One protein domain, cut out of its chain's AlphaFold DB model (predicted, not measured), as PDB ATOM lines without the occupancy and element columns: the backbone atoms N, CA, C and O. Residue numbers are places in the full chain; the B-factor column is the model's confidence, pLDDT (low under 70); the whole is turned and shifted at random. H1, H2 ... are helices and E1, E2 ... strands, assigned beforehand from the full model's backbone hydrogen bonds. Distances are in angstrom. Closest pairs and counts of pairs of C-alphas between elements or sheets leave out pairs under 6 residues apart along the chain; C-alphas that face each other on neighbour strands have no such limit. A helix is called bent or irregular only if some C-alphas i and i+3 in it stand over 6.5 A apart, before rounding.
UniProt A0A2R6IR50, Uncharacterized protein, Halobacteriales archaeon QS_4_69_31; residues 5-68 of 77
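Overview. This is residues 5 to 68 of the 77 residues of an uncharacterized protein of Halobacteriales archaeon QS_4_69_31 (UniProt A0A2R6IR50). Two small two-strand hairpins, E1 with E2 near the middle and E3 with E4, sit in a body made mostly of loops, with the link of residues 38 to 49 reaching to one end of the long axis and H1, E5 and both ends of the printed part toward the other. The printed part has 64 residues, of which under half are in named elements, in the order H1, E1, E2, H2, E3, E4, E5; the class is mixed, helices and strands. Both sheets are antiparallel. The whole is compact, with a radius of gyration of the C-alphas of 11.1 A, and its elongated outline spans 32 by 21 by 20 A.

Along the chain. H1, residues 9 to 14, is 10.1 A long and begins at C-alpha 9 (162.355, 174.184, 173.675); it is only just irregular, C-alphas 10 and 13 being 6.9 A apart. E1 is residues 24 to 26, E2 31 to 33 and H2 34 to 37. E3, residues 50 to 53, is 9.8 A long. E4 is residues 59 to 61, and E5, residues 65 to 67, ends at C-alpha 67 (156.905, 166.227, 168.598).

Arrangement. In the hairpin E1 and E2, N 25 and O 32 are within hydrogen-bond range at 2.8 A. In the hairpin E3 and E4, N 51 and O 60 are at 2.9 A. The closest C-alphas of E2 and E3 are those of Phe 31 and Val 50, 6.8 A apart; those of H1 and E3 are Arg 14 and Asp 53, 4.9 A apart. E5 pairs with no named strand, but its residues 66 to 67 pair in parallel with residues 5 to 6. H1 has 0 of 2 O i to N i+4 pairs within range and 2 of 3 O i to N i+3 pairs; H2 is too short for an O i to N i+4 pair.

Size, cuts and confidence. The C-alphas farthest apart, of Pro 42 and Asp 68, are 33.4 A apart. The printed part has no cut, and the link from H2 to E3 is long. Mean pLDDT of the printed part is 85.6; residues 8 to 9 are under 70.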
ATOM      1  N   GLU A   5     157.767 162.523 174.642       83.44
ATOM      2  CA  GLU A   5     157.059 163.723 174.201       83.44
ATOM      3  C   GLU A   5     158.009 164.917 174.342       83.44
ATOM      4  O   GLU A   5     158.589 165.124 175.408       83.44
ATOM      5  N   ILE A   6     158.218 165.654 173.248       79.88
ATOM      6  CA  ILE A   6     158.962 166.917 173.233       79.88
ATOM      7  C   ILE A   6     157.977 168.007 172.811       79.88
ATOM      8  O   ILE A   6     157.629 168.112 171.629       79.88
ATOM      9  N   ASP A   7     157.510 168.789 173.784       77.81
ATOM     10  CA  ASP A   7     156.503 169.838 173.589       77.81
ATOM     11  C   ASP A   7     157.017 171.260 173.849       77.81
ATOM     12  O   ASP A   7     156.282 172.227 173.678       77.81
ATOM     13  N   SER A   8     158.292 171.421 174.204       69.12
ATOM     14  CA  SER A   8     158.904 172.730 174.427       69.12
ATOM     15  C   SER A   8     160.386 172.743 174.058       69.12
ATOM     16  O   SER A   8     161.073 171.723 174.099       69.12
ATOM     17  N   ASP A   9     160.911 173.935 173.767       69.44
ATOM     18  CA  ASP A   9     162.355 174.184 173.675       69.44
ATOM     19  C   ASP A   9     163.083 173.793 174.980       69.44
ATOM     20  O   ASP A   9     164.226 173.336 174.952       69.44
ATOM     21  N   ASP A  10     162.399 173.907 176.124       72.75
ATOM     22  CA  ASP A  10     162.899 173.462 177.428       72.75
ATOM     23  C   ASP A  10     163.025 171.936 177.547       72.75
ATOM     24  O   ASP A  10     163.680 171.488 178.478       72.75
ATOM     25  N   ASP A  11     162.467 171.137 176.633       76.31
ATOM     26  CA  ASP A  11     162.636 169.675 176.612       76.31
ATOM     27  C   ASP A  11     163.702 169.211 175.614       76.31
ATOM     28  O   ASP A  11     164.124 168.054 175.644       76.31
ATOM     29  N   ASN A  12     164.241 170.113 174.783       75.31
ATOM     30  CA  ASN A  12     165.274 169.771 173.801       75.31
ATOM     31  C   ASN A  12     166.551 169.199 174.445       75.31
ATOM     32  O   ASN A  12     167.255 168.414 173.810       75.31
ATOM     33  N   TRP A  13     166.852 169.521 175.713       82.44
ATOM     34  CA  TRP A  13     168.001 168.932 176.424       82.44
ATOM     35  C   TRP A  13     167.878 167.417 176.620       82.44
ATOM     36  O   TRP A  13     168.897 166.755 176.827       82.44
ATOM     37  N   ARG A  14     166.658 166.867 176.556       87.69
ATOM     38  CA  ARG A  14     166.411 165.430 176.672       87.69
ATOM     39  C   ARG A  14     166.896 164.671 175.448       87.69
ATOM     40  O   ARG A  14     167.212 163.499 175.574       87.69
ATOM     41  N   LEU A  15     167.004 165.301 174.280       88.25
ATOM     42  CA  LEU A  15     167.480 164.633 173.071       88.25
ATOM     43  C   LEU A  15     169.011 164.599 173.048       88.25
ATOM     44  O   LEU A  15     169.672 165.557 172.645       88.25
ATOM     45  N   VAL A  16     169.588 163.470 173.459       92.00
ATOM     46  CA  VAL A  16     171.040 163.268 173.495       92.00
ATOM     47  C   VAL A  16     171.466 162.309 172.385       92.00
ATOM     48  O   VAL A  16     170.916 161.219 172.237       92.00
ATOM     49  N   CYS A  17     172.465 162.677 171.581       91.94
ATOM     50  CA  CYS A  17     172.997 161.758 170.575       91.94
ATOM     51  C   CYS A  17     173.798 160.625 171.244       91.94
ATOM     52  O   CYS A  17     174.251 160.775 172.379       91.94
ATOM     53  N   PRO A  18     174.073 159.510 170.546       89.88
ATOM     54  CA  PRO A  18     174.890 158.417 171.086       89.88
ATOM     55  C   PRO A  18     176.291 158.831 171.567       89.88
ATOM     56  O   PRO A  18     176.876 158.146 172.402       89.88
ATOM     57  N   ASN A  19     176.807 159.958 171.068       88.69
ATOM     58  CA  ASN A  19     178.078 160.553 171.484       88.69
ATOM     59  C   ASN A  19     177.961 161.507 172.693       88.69
ATOM     60  O   ASN A  19     178.968 162.050 173.139       88.69
ATOM     61  N   GLY A  20     176.761 161.718 173.241       89.88
ATOM     62  CA  GLY A  20     176.538 162.506 174.458       89.88
ATOM     63  C   GLY A  20     176.234 163.992 174.243       89.88
ATOM     64  O   GLY A  20     176.221 164.752 175.209       89.88
ATOM     65  N   HIS A  21     175.992 164.442 173.010       91.19
ATOM     66  CA  HIS A  21     175.648 165.840 172.734       91.19
ATOM     67  C   HIS A  21     174.138 166.071 172.798       91.19
ATOM     68  O   HIS A  21     173.382 165.289 172.235       91.19
ATOM     69  N   THR A  22     173.713 167.198 173.367       89.88
ATOM     70  CA  THR A  22     172.304 167.646 173.402       89.88
ATOM     71  C   THR A  22     171.899 168.469 172.175       89.88
ATOM     72  O   THR A  22     170.775 168.932 172.049       89.88
ATOM     73  N   SER A  23     172.835 168.711 171.255       87.44
ATOM     74  CA  SER A  23     172.631 169.541 170.062       87.44
ATOM     75  C   SER A  23     171.976 168.742 168.931       87.44
ATOM     76  O   SER A  23     172.507 168.702 167.816       87.44
ATOM     77  N   VAL A  24     170.888 168.038 169.247       87.75
ATOM     78  CA  VAL A  24     170.211 167.099 168.353       87.75
ATOM     79  C   VAL A  24     168.900 167.688 167.858       87.75
ATOM     80  O   VAL A  24     168.054 168.086 168.648       87.75
ATOM     81  N   ALA A  25     168.731 167.711 166.541       85.06
ATOM     82  CA  ALA A  25     167.492 168.081 165.881       85.06
ATOM     83  C   ALA A  25     166.809 166.818 165.329       85.06
ATOM     84  O   ALA A  25     167.434 166.078 164.561       85.06
ATOM     85  N   PRO A  26     165.546 166.543 165.683       81.50
ATOM     86  CA  PRO A  26     164.782 165.481 165.050       81.50
ATOM     87  C   PRO A  26     164.329 165.920 163.649       81.50
ATOM     88  O   PRO A  26     163.637 166.924 163.487       81.50
ATOM     89  N   THR A  27     164.701 165.165 162.619       79.19
ATOM     90  CA  THR A  27     164.252 165.386 161.238       79.19
ATOM     91  C   THR A  27     163.113 164.417 160.885       79.19
ATOM     92  O   THR A  27     162.579 163.707 161.745       79.19
ATOM     93  N   ASN A  28     162.683 164.403 159.617       72.06
ATOM     94  CA  ASN A  28     161.574 163.553 159.166       72.06
ATOM     95  C   ASN A  28     161.831 162.051 159.382       72.06
ATOM     96  O   ASN A  28     160.883 161.315 159.638       72.06
ATOM     97  N   ASN A  29     163.087 161.599 159.285       80.06
ATOM     98  CA  ASN A  29     163.425 160.171 159.299       80.06
ATOM     99  C   ASN A  29     164.603 159.799 160.207       80.06
ATOM    100  O   ASN A  29     164.787 158.618 160.468       80.06
ATOM    101  N   HIS A  30     165.388 160.766 160.676       86.12
ATOM    102  CA  HIS A  30     166.559 160.527 161.514       86.12
ATOM    103  C   HIS A  30     166.721 161.669 162.520       86.12
ATOM    104  O   HIS A  30     165.983 162.654 162.519       86.12
ATOM    105  N   PHE A  31     167.712 161.545 163.383       89.12
ATOM    106  CA  PHE A  31     168.181 162.596 164.265       89.12
ATOM    107  C   PHE A  31     169.476 163.157 163.721       89.12
ATOM    108  O   PHE A  31     170.355 162.405 163.311       89.12
ATOM    109  N   TRP A  32     169.607 164.473 163.738       88.56
ATOM    110  CA  TRP A  32     170.802 165.148 163.272       88.56
ATOM    111  C   TRP A  32     171.494 165.856 164.428       88.56
ATOM    112  O   TRP A  32     170.910 166.716 165.086       88.56
ATOM    113  N   CYS A  33     172.753 165.517 164.688       91.38
ATOM    114  CA  CYS A  33     173.545 166.154 165.728       91.38
ATOM    115  C   CYS A  33     174.485 167.211 165.144       91.38
ATOM    116  O   CYS A  33     175.460 166.900 164.453       91.38
ATOM    117  N   ARG A  34     174.268 168.474 165.529       90.12
ATOM    118  CA  ARG A  34     175.103 169.599 165.090       90.12
ATOM    119  C   ARG A  34     176.555 169.461 165.531       90.12
ATOM    120  O   ARG A  34     177.455 169.808 164.772       90.12
ATOM    121  N   SER A  35     176.799 168.991 166.749       90.75
ATOM    122  CA  SER A  35     178.160 168.845 167.278       90.75
ATOM    123  C   SER A  35     178.938 167.768 166.527       90.75
ATOM    124  O   SER A  35     180.080 168.003 166.147       90.75
ATOM    125  N   CYS A  36     178.292 166.638 166.223       90.94
ATOM    126  CA  CYS A  36     178.877 165.571 165.411       90.94
ATOM    127  C   CYS A  36     179.159 166.042 163.980       90.94
ATOM    128  O   CYS A  36     180.247 165.800 163.469       90.94
ATOM    129  N   ALA A  37     178.259 166.826 163.380       89.56
ATOM    130  CA  ALA A  37     178.473 167.387 162.042       89.56
ATOM    131  C   ALA A  37     179.683 168.333 161.981       89.56
ATOM    132  O   ALA A  37     180.331 168.460 160.946       89.56
ATOM    133  N   ASN A  38     179.999 168.993 163.096       90.12
ATOM    134  CA  ASN A  38     181.157 169.876 163.218       90.12
ATOM    135  C   ASN A  38     182.424 169.154 163.704       90.12
ATOM    136  O   ASN A  38     183.445 169.814 163.890       90.12
ATOM    137  N   HIS A  39     182.393 167.834 163.928       83.31
ATOM    138  CA  HIS A  39     183.517 167.122 164.538       83.31
ATOM    139  C   HIS A  39     184.719 166.943 163.581       83.31
ATOM    140  O   HIS A  39     185.820 166.673 164.050       83.31
ATOM    141  N   TRP A  40     184.582 167.164 162.266       79.31
ATOM    142  CA  TRP A  40     185.632 166.944 161.242       79.31
ATOM    143  C   TRP A  40     186.222 165.521 161.198       79.31
ATOM    144  O   TRP A  40     187.130 165.262 160.406       79.31
ATOM    145  N   ASP A  41     185.710 164.605 162.018       83.88
ATOM    146  CA  ASP A  41     186.108 163.208 162.057       83.88
ATOM    147  C   ASP A  41     185.270 162.420 161.034       83.88
ATOM    148  O   ASP A  41     184.042 162.399 161.153       83.88
ATOM    149  N   PRO A  42     185.890 161.794 160.018       80.81
ATOM    150  CA  PRO A  42     185.172 161.013 159.014       80.81
ATOM    151  C   PRO A  42     184.522 159.737 159.572       80.81
ATOM    152  O   PRO A  42     183.708 159.136 158.877       80.81
ATOM    153  N   GLU A  43     184.872 159.306 160.787       85.25
ATOM    154  CA  GLU A  43     184.251 158.162 161.464       85.25
ATOM    155  C   GLU A  43     182.988 158.558 162.251       85.25
ATOM    156  O   GLU A  43     182.242 157.687 162.705       85.25
ATOM    157  N   VAL A  44     182.722 159.859 162.406       85.38
ATOM    158  CA  VAL A  44     181.569 160.378 163.146       85.38
ATOM    159  C   VAL A  44     180.461 160.779 162.180       85.38
ATOM    160  O   VAL A  44     180.516 161.828 161.540       85.38
ATOM    161  N   ASP A  45     179.415 159.960 162.129       87.31
ATOM    162  CA  ASP A  45     178.187 160.296 161.412       87.31
ATOM    163  C   ASP A  45     177.350 161.293 162.241       87.31
ATOM    164  O   ASP A  45     177.124 161.054 163.433       87.31
ATOM    165  N   PRO A  46     176.927 162.446 161.692       89.62
ATOM    166  CA  PRO A  46     175.977 163.328 162.362       89.62
ATOM    167  C   PRO A  46     174.535 162.814 162.373       89.62
ATOM    168  O   PRO A  46     173.738 163.349 163.149       89.62
ATOM    169  N   GLU A  47     174.191 161.840 161.534       91.19
ATOM    170  CA  GLU A  47     172.855 161.264 161.414       91.19
ATOM    171  C   GLU A  47     172.730 159.997 162.279       91.19
ATOM    172  O   GLU A  47     173.580 159.109 162.261       91.19
ATOM    173  N   TYR A  48     171.654 159.909 163.063       90.12
ATOM    174  CA  TYR A  48     171.376 158.773 163.944       90.12
ATOM    175  C   TYR A  48     169.923 158.324 163.820       90.12
ATOM    176  O   TYR A  48     169.019 159.151 163.763       90.12
ATOM    177  N   ASP A  49     169.676 157.018 163.886       91.06
ATOM    178  CA  ASP A  49     168.308 156.472 163.930       91.06
ATOM    179  C   ASP A  49     167.681 156.541 165.332       91.06
ATOM    180  O   ASP A  49     166.466 156.413 165.496       91.06
ATOM    181  N   VAL A  50     168.519 156.721 166.359       91.44
ATOM    182  CA  VAL A  50     168.112 156.729 167.766       91.44
ATOM    183  C   VAL A  50     168.760 157.867 168.542       91.44
ATOM    184  O   VAL A  50     169.897 158.264 168.279       91.44
ATOM    185  N   VAL A  51     168.049 158.325 169.562       91.56
ATOM    186  CA  VAL A  51     168.529 159.252 170.591       91.56
ATOM    187  C   VAL A  51     168.432 158.609 171.959       91.56
ATOM    188  O   VAL A  51     167.722 157.626 172.156       91.56
ATOM    189  N   ILE A  52     169.183 159.158 172.899       93.25
ATOM    190  CA  ILE A  52     169.149 158.810 174.309       93.25
ATOM    191  C   ILE A  52     168.386 159.925 175.017       93.25
ATOM    192  O   ILE A  52     168.724 161.092 174.838       93.25
ATOM    193  N   ASP A  53     167.382 159.578 175.813       91.25
ATOM    194  CA  ASP A  53     166.738 160.527 176.715       91.25
ATOM    195  C   ASP A  53     167.718 160.914 177.829       91.25
ATOM    196  O   ASP A  53     168.171 160.067 178.598       91.25
ATOM    197  N   GLY A  54     168.055 162.196 177.923       87.81
ATOM    198  CA  GLY A  54     168.946 162.733 178.948       87.81
ATOM    199  C   GLY A  54     168.413 162.586 180.376       87.81
ATOM    200  O   GLY A  54     169.208 162.601 181.314       87.81
ATOM    201  N   GLU A  55     167.098 162.423 180.560       87.81
ATOM    202  CA  GLU A  55     166.488 162.216 181.878       87.81
ATOM    203  C   GLU A  55     166.599 160.756 182.337       87.81
ATOM    204  O   GLU A  55     167.051 160.474 183.449       87.81
ATOM    205  N   THR A  56     166.178 159.821 181.483       88.12
ATOM    206  CA  THR A  56     166.036 158.399 181.837       88.12
ATOM    207  C   THR A  56     167.210 157.530 181.380       88.12
ATOM    208  O   THR A  56     167.424 156.441 181.915       88.12
ATOM    209  N   GLY A  57     167.987 157.990 180.400       89.12
ATOM    210  CA  GLY A  57     169.018 157.209 179.715       89.12
ATOM    211  C   GLY A  57     168.464 156.171 178.732       89.12
ATOM    212  O   GLY A  57     169.228 155.350 178.217       89.12
ATOM    213  N   GLU A  58     167.154 156.166 178.477       90.88
ATOM    214  CA  GLU A  58     166.520 155.236 177.543       90.88
ATOM    215  C   GLU A  58     166.749 155.644 176.087       90.88
ATOM    216  O   GLU A  58     166.944 156.815 175.771       90.88
ATOM    217  N   LYS A  59     166.734 154.661 175.181       91.75
ATOM    218  CA  LYS A  59     166.898 154.901 173.746       91.75
ATOM    219  C   LYS A  59     165.542 154.992 173.067       91.75
ATOM    220  O   LYS A  59     164.749 154.062 173.187       91.75
ATOM    221  N   TYR A  60     165.349 156.052 172.298       89.94
ATOM    222  CA  TYR A  60     164.138 156.316 171.533       89.94
ATOM    223  C   TYR A  60     164.474 156.397 170.047       89.94
ATOM    224  O   TYR A  60     165.441 157.054 169.655       89.94
ATOM    225  N   SER A  61     163.689 155.710 169.220       89.25
ATOM    226  CA  SER A  61     163.724 155.891 167.769       89.25
ATOM    227  C   SER A  61     162.815 157.047 167.349       89.25
ATOM    228  O   SER A  61     162.075 157.606 168.163       89.25
ATOM    229  N   ARG A  62     162.827 157.408 166.061       85.06
ATOM    230  CA  ARG A  62     161.929 158.449 165.545       85.06
ATOM    231  C   ARG A  62     160.447 158.095 165.707       85.06
ATOM    232  O   ARG A  62     159.654 159.009 165.934       85.06
ATOM    233  N   ASP A  63     160.093 156.813 165.629       84.88
ATOM    234  CA  ASP A  63     158.719 156.318 165.799       84.88
ATOM    235  C   ASP A  63     158.243 156.398 167.262       84.88
ATOM    236  O   ASP A  63     157.049 156.561 167.531       84.88
ATOM    237  N   ASP A  64     159.182 156.351 168.210       86.31
ATOM    238  CA  ASP A  64     158.918 156.440 169.649       86.31
ATOM    239  C   ASP A  64     158.884 157.894 170.163       86.31
ATOM    240  O   ASP A  64     158.780 158.120 171.371       86.31
ATOM    241  N   LEU A  65     158.967 158.878 169.258       82.81
ATOM    242  CA  LEU A  65     159.044 160.304 169.570       82.81
ATOM    243  C   LEU A  65     157.827 161.073 169.051       82.81
ATOM    244  O   LEU A  65     157.550 161.114 167.848       82.81
ATOM    245  N   GLU A  66     157.108 161.710 169.972       83.50
ATOM    246  CA  GLU A  66     156.050 162.665 169.657       83.50
ATOM    247  C   GLU A  66     156.609 164.082 169.747       83.50
ATOM    248  O   GLU A  66     157.152 164.479 170.774       83.50
ATOM    249  N   LEU A  67     156.510 164.824 168.645       76.38
ATOM    250  CA  LEU A  67     156.905 166.227 168.598       76.38
ATOM    251  C   LEU A  67     155.639 167.062 168.482       76.38
ATOM    252  O   LEU A  67     154.878 166.888 167.521       76.38
ATOM    253  N   ASP A  68     155.426 167.973 169.426       73.25
ATOM    254  CA  ASP A  68     154.374 168.973 169.295       73.25
ATOM    255  C   ASP A  68     154.873 170.121 168.403       73.25
ATOM    256  O   ASP A  68     155.473 171.094 168.850       73.25
TER     257      ASP A  68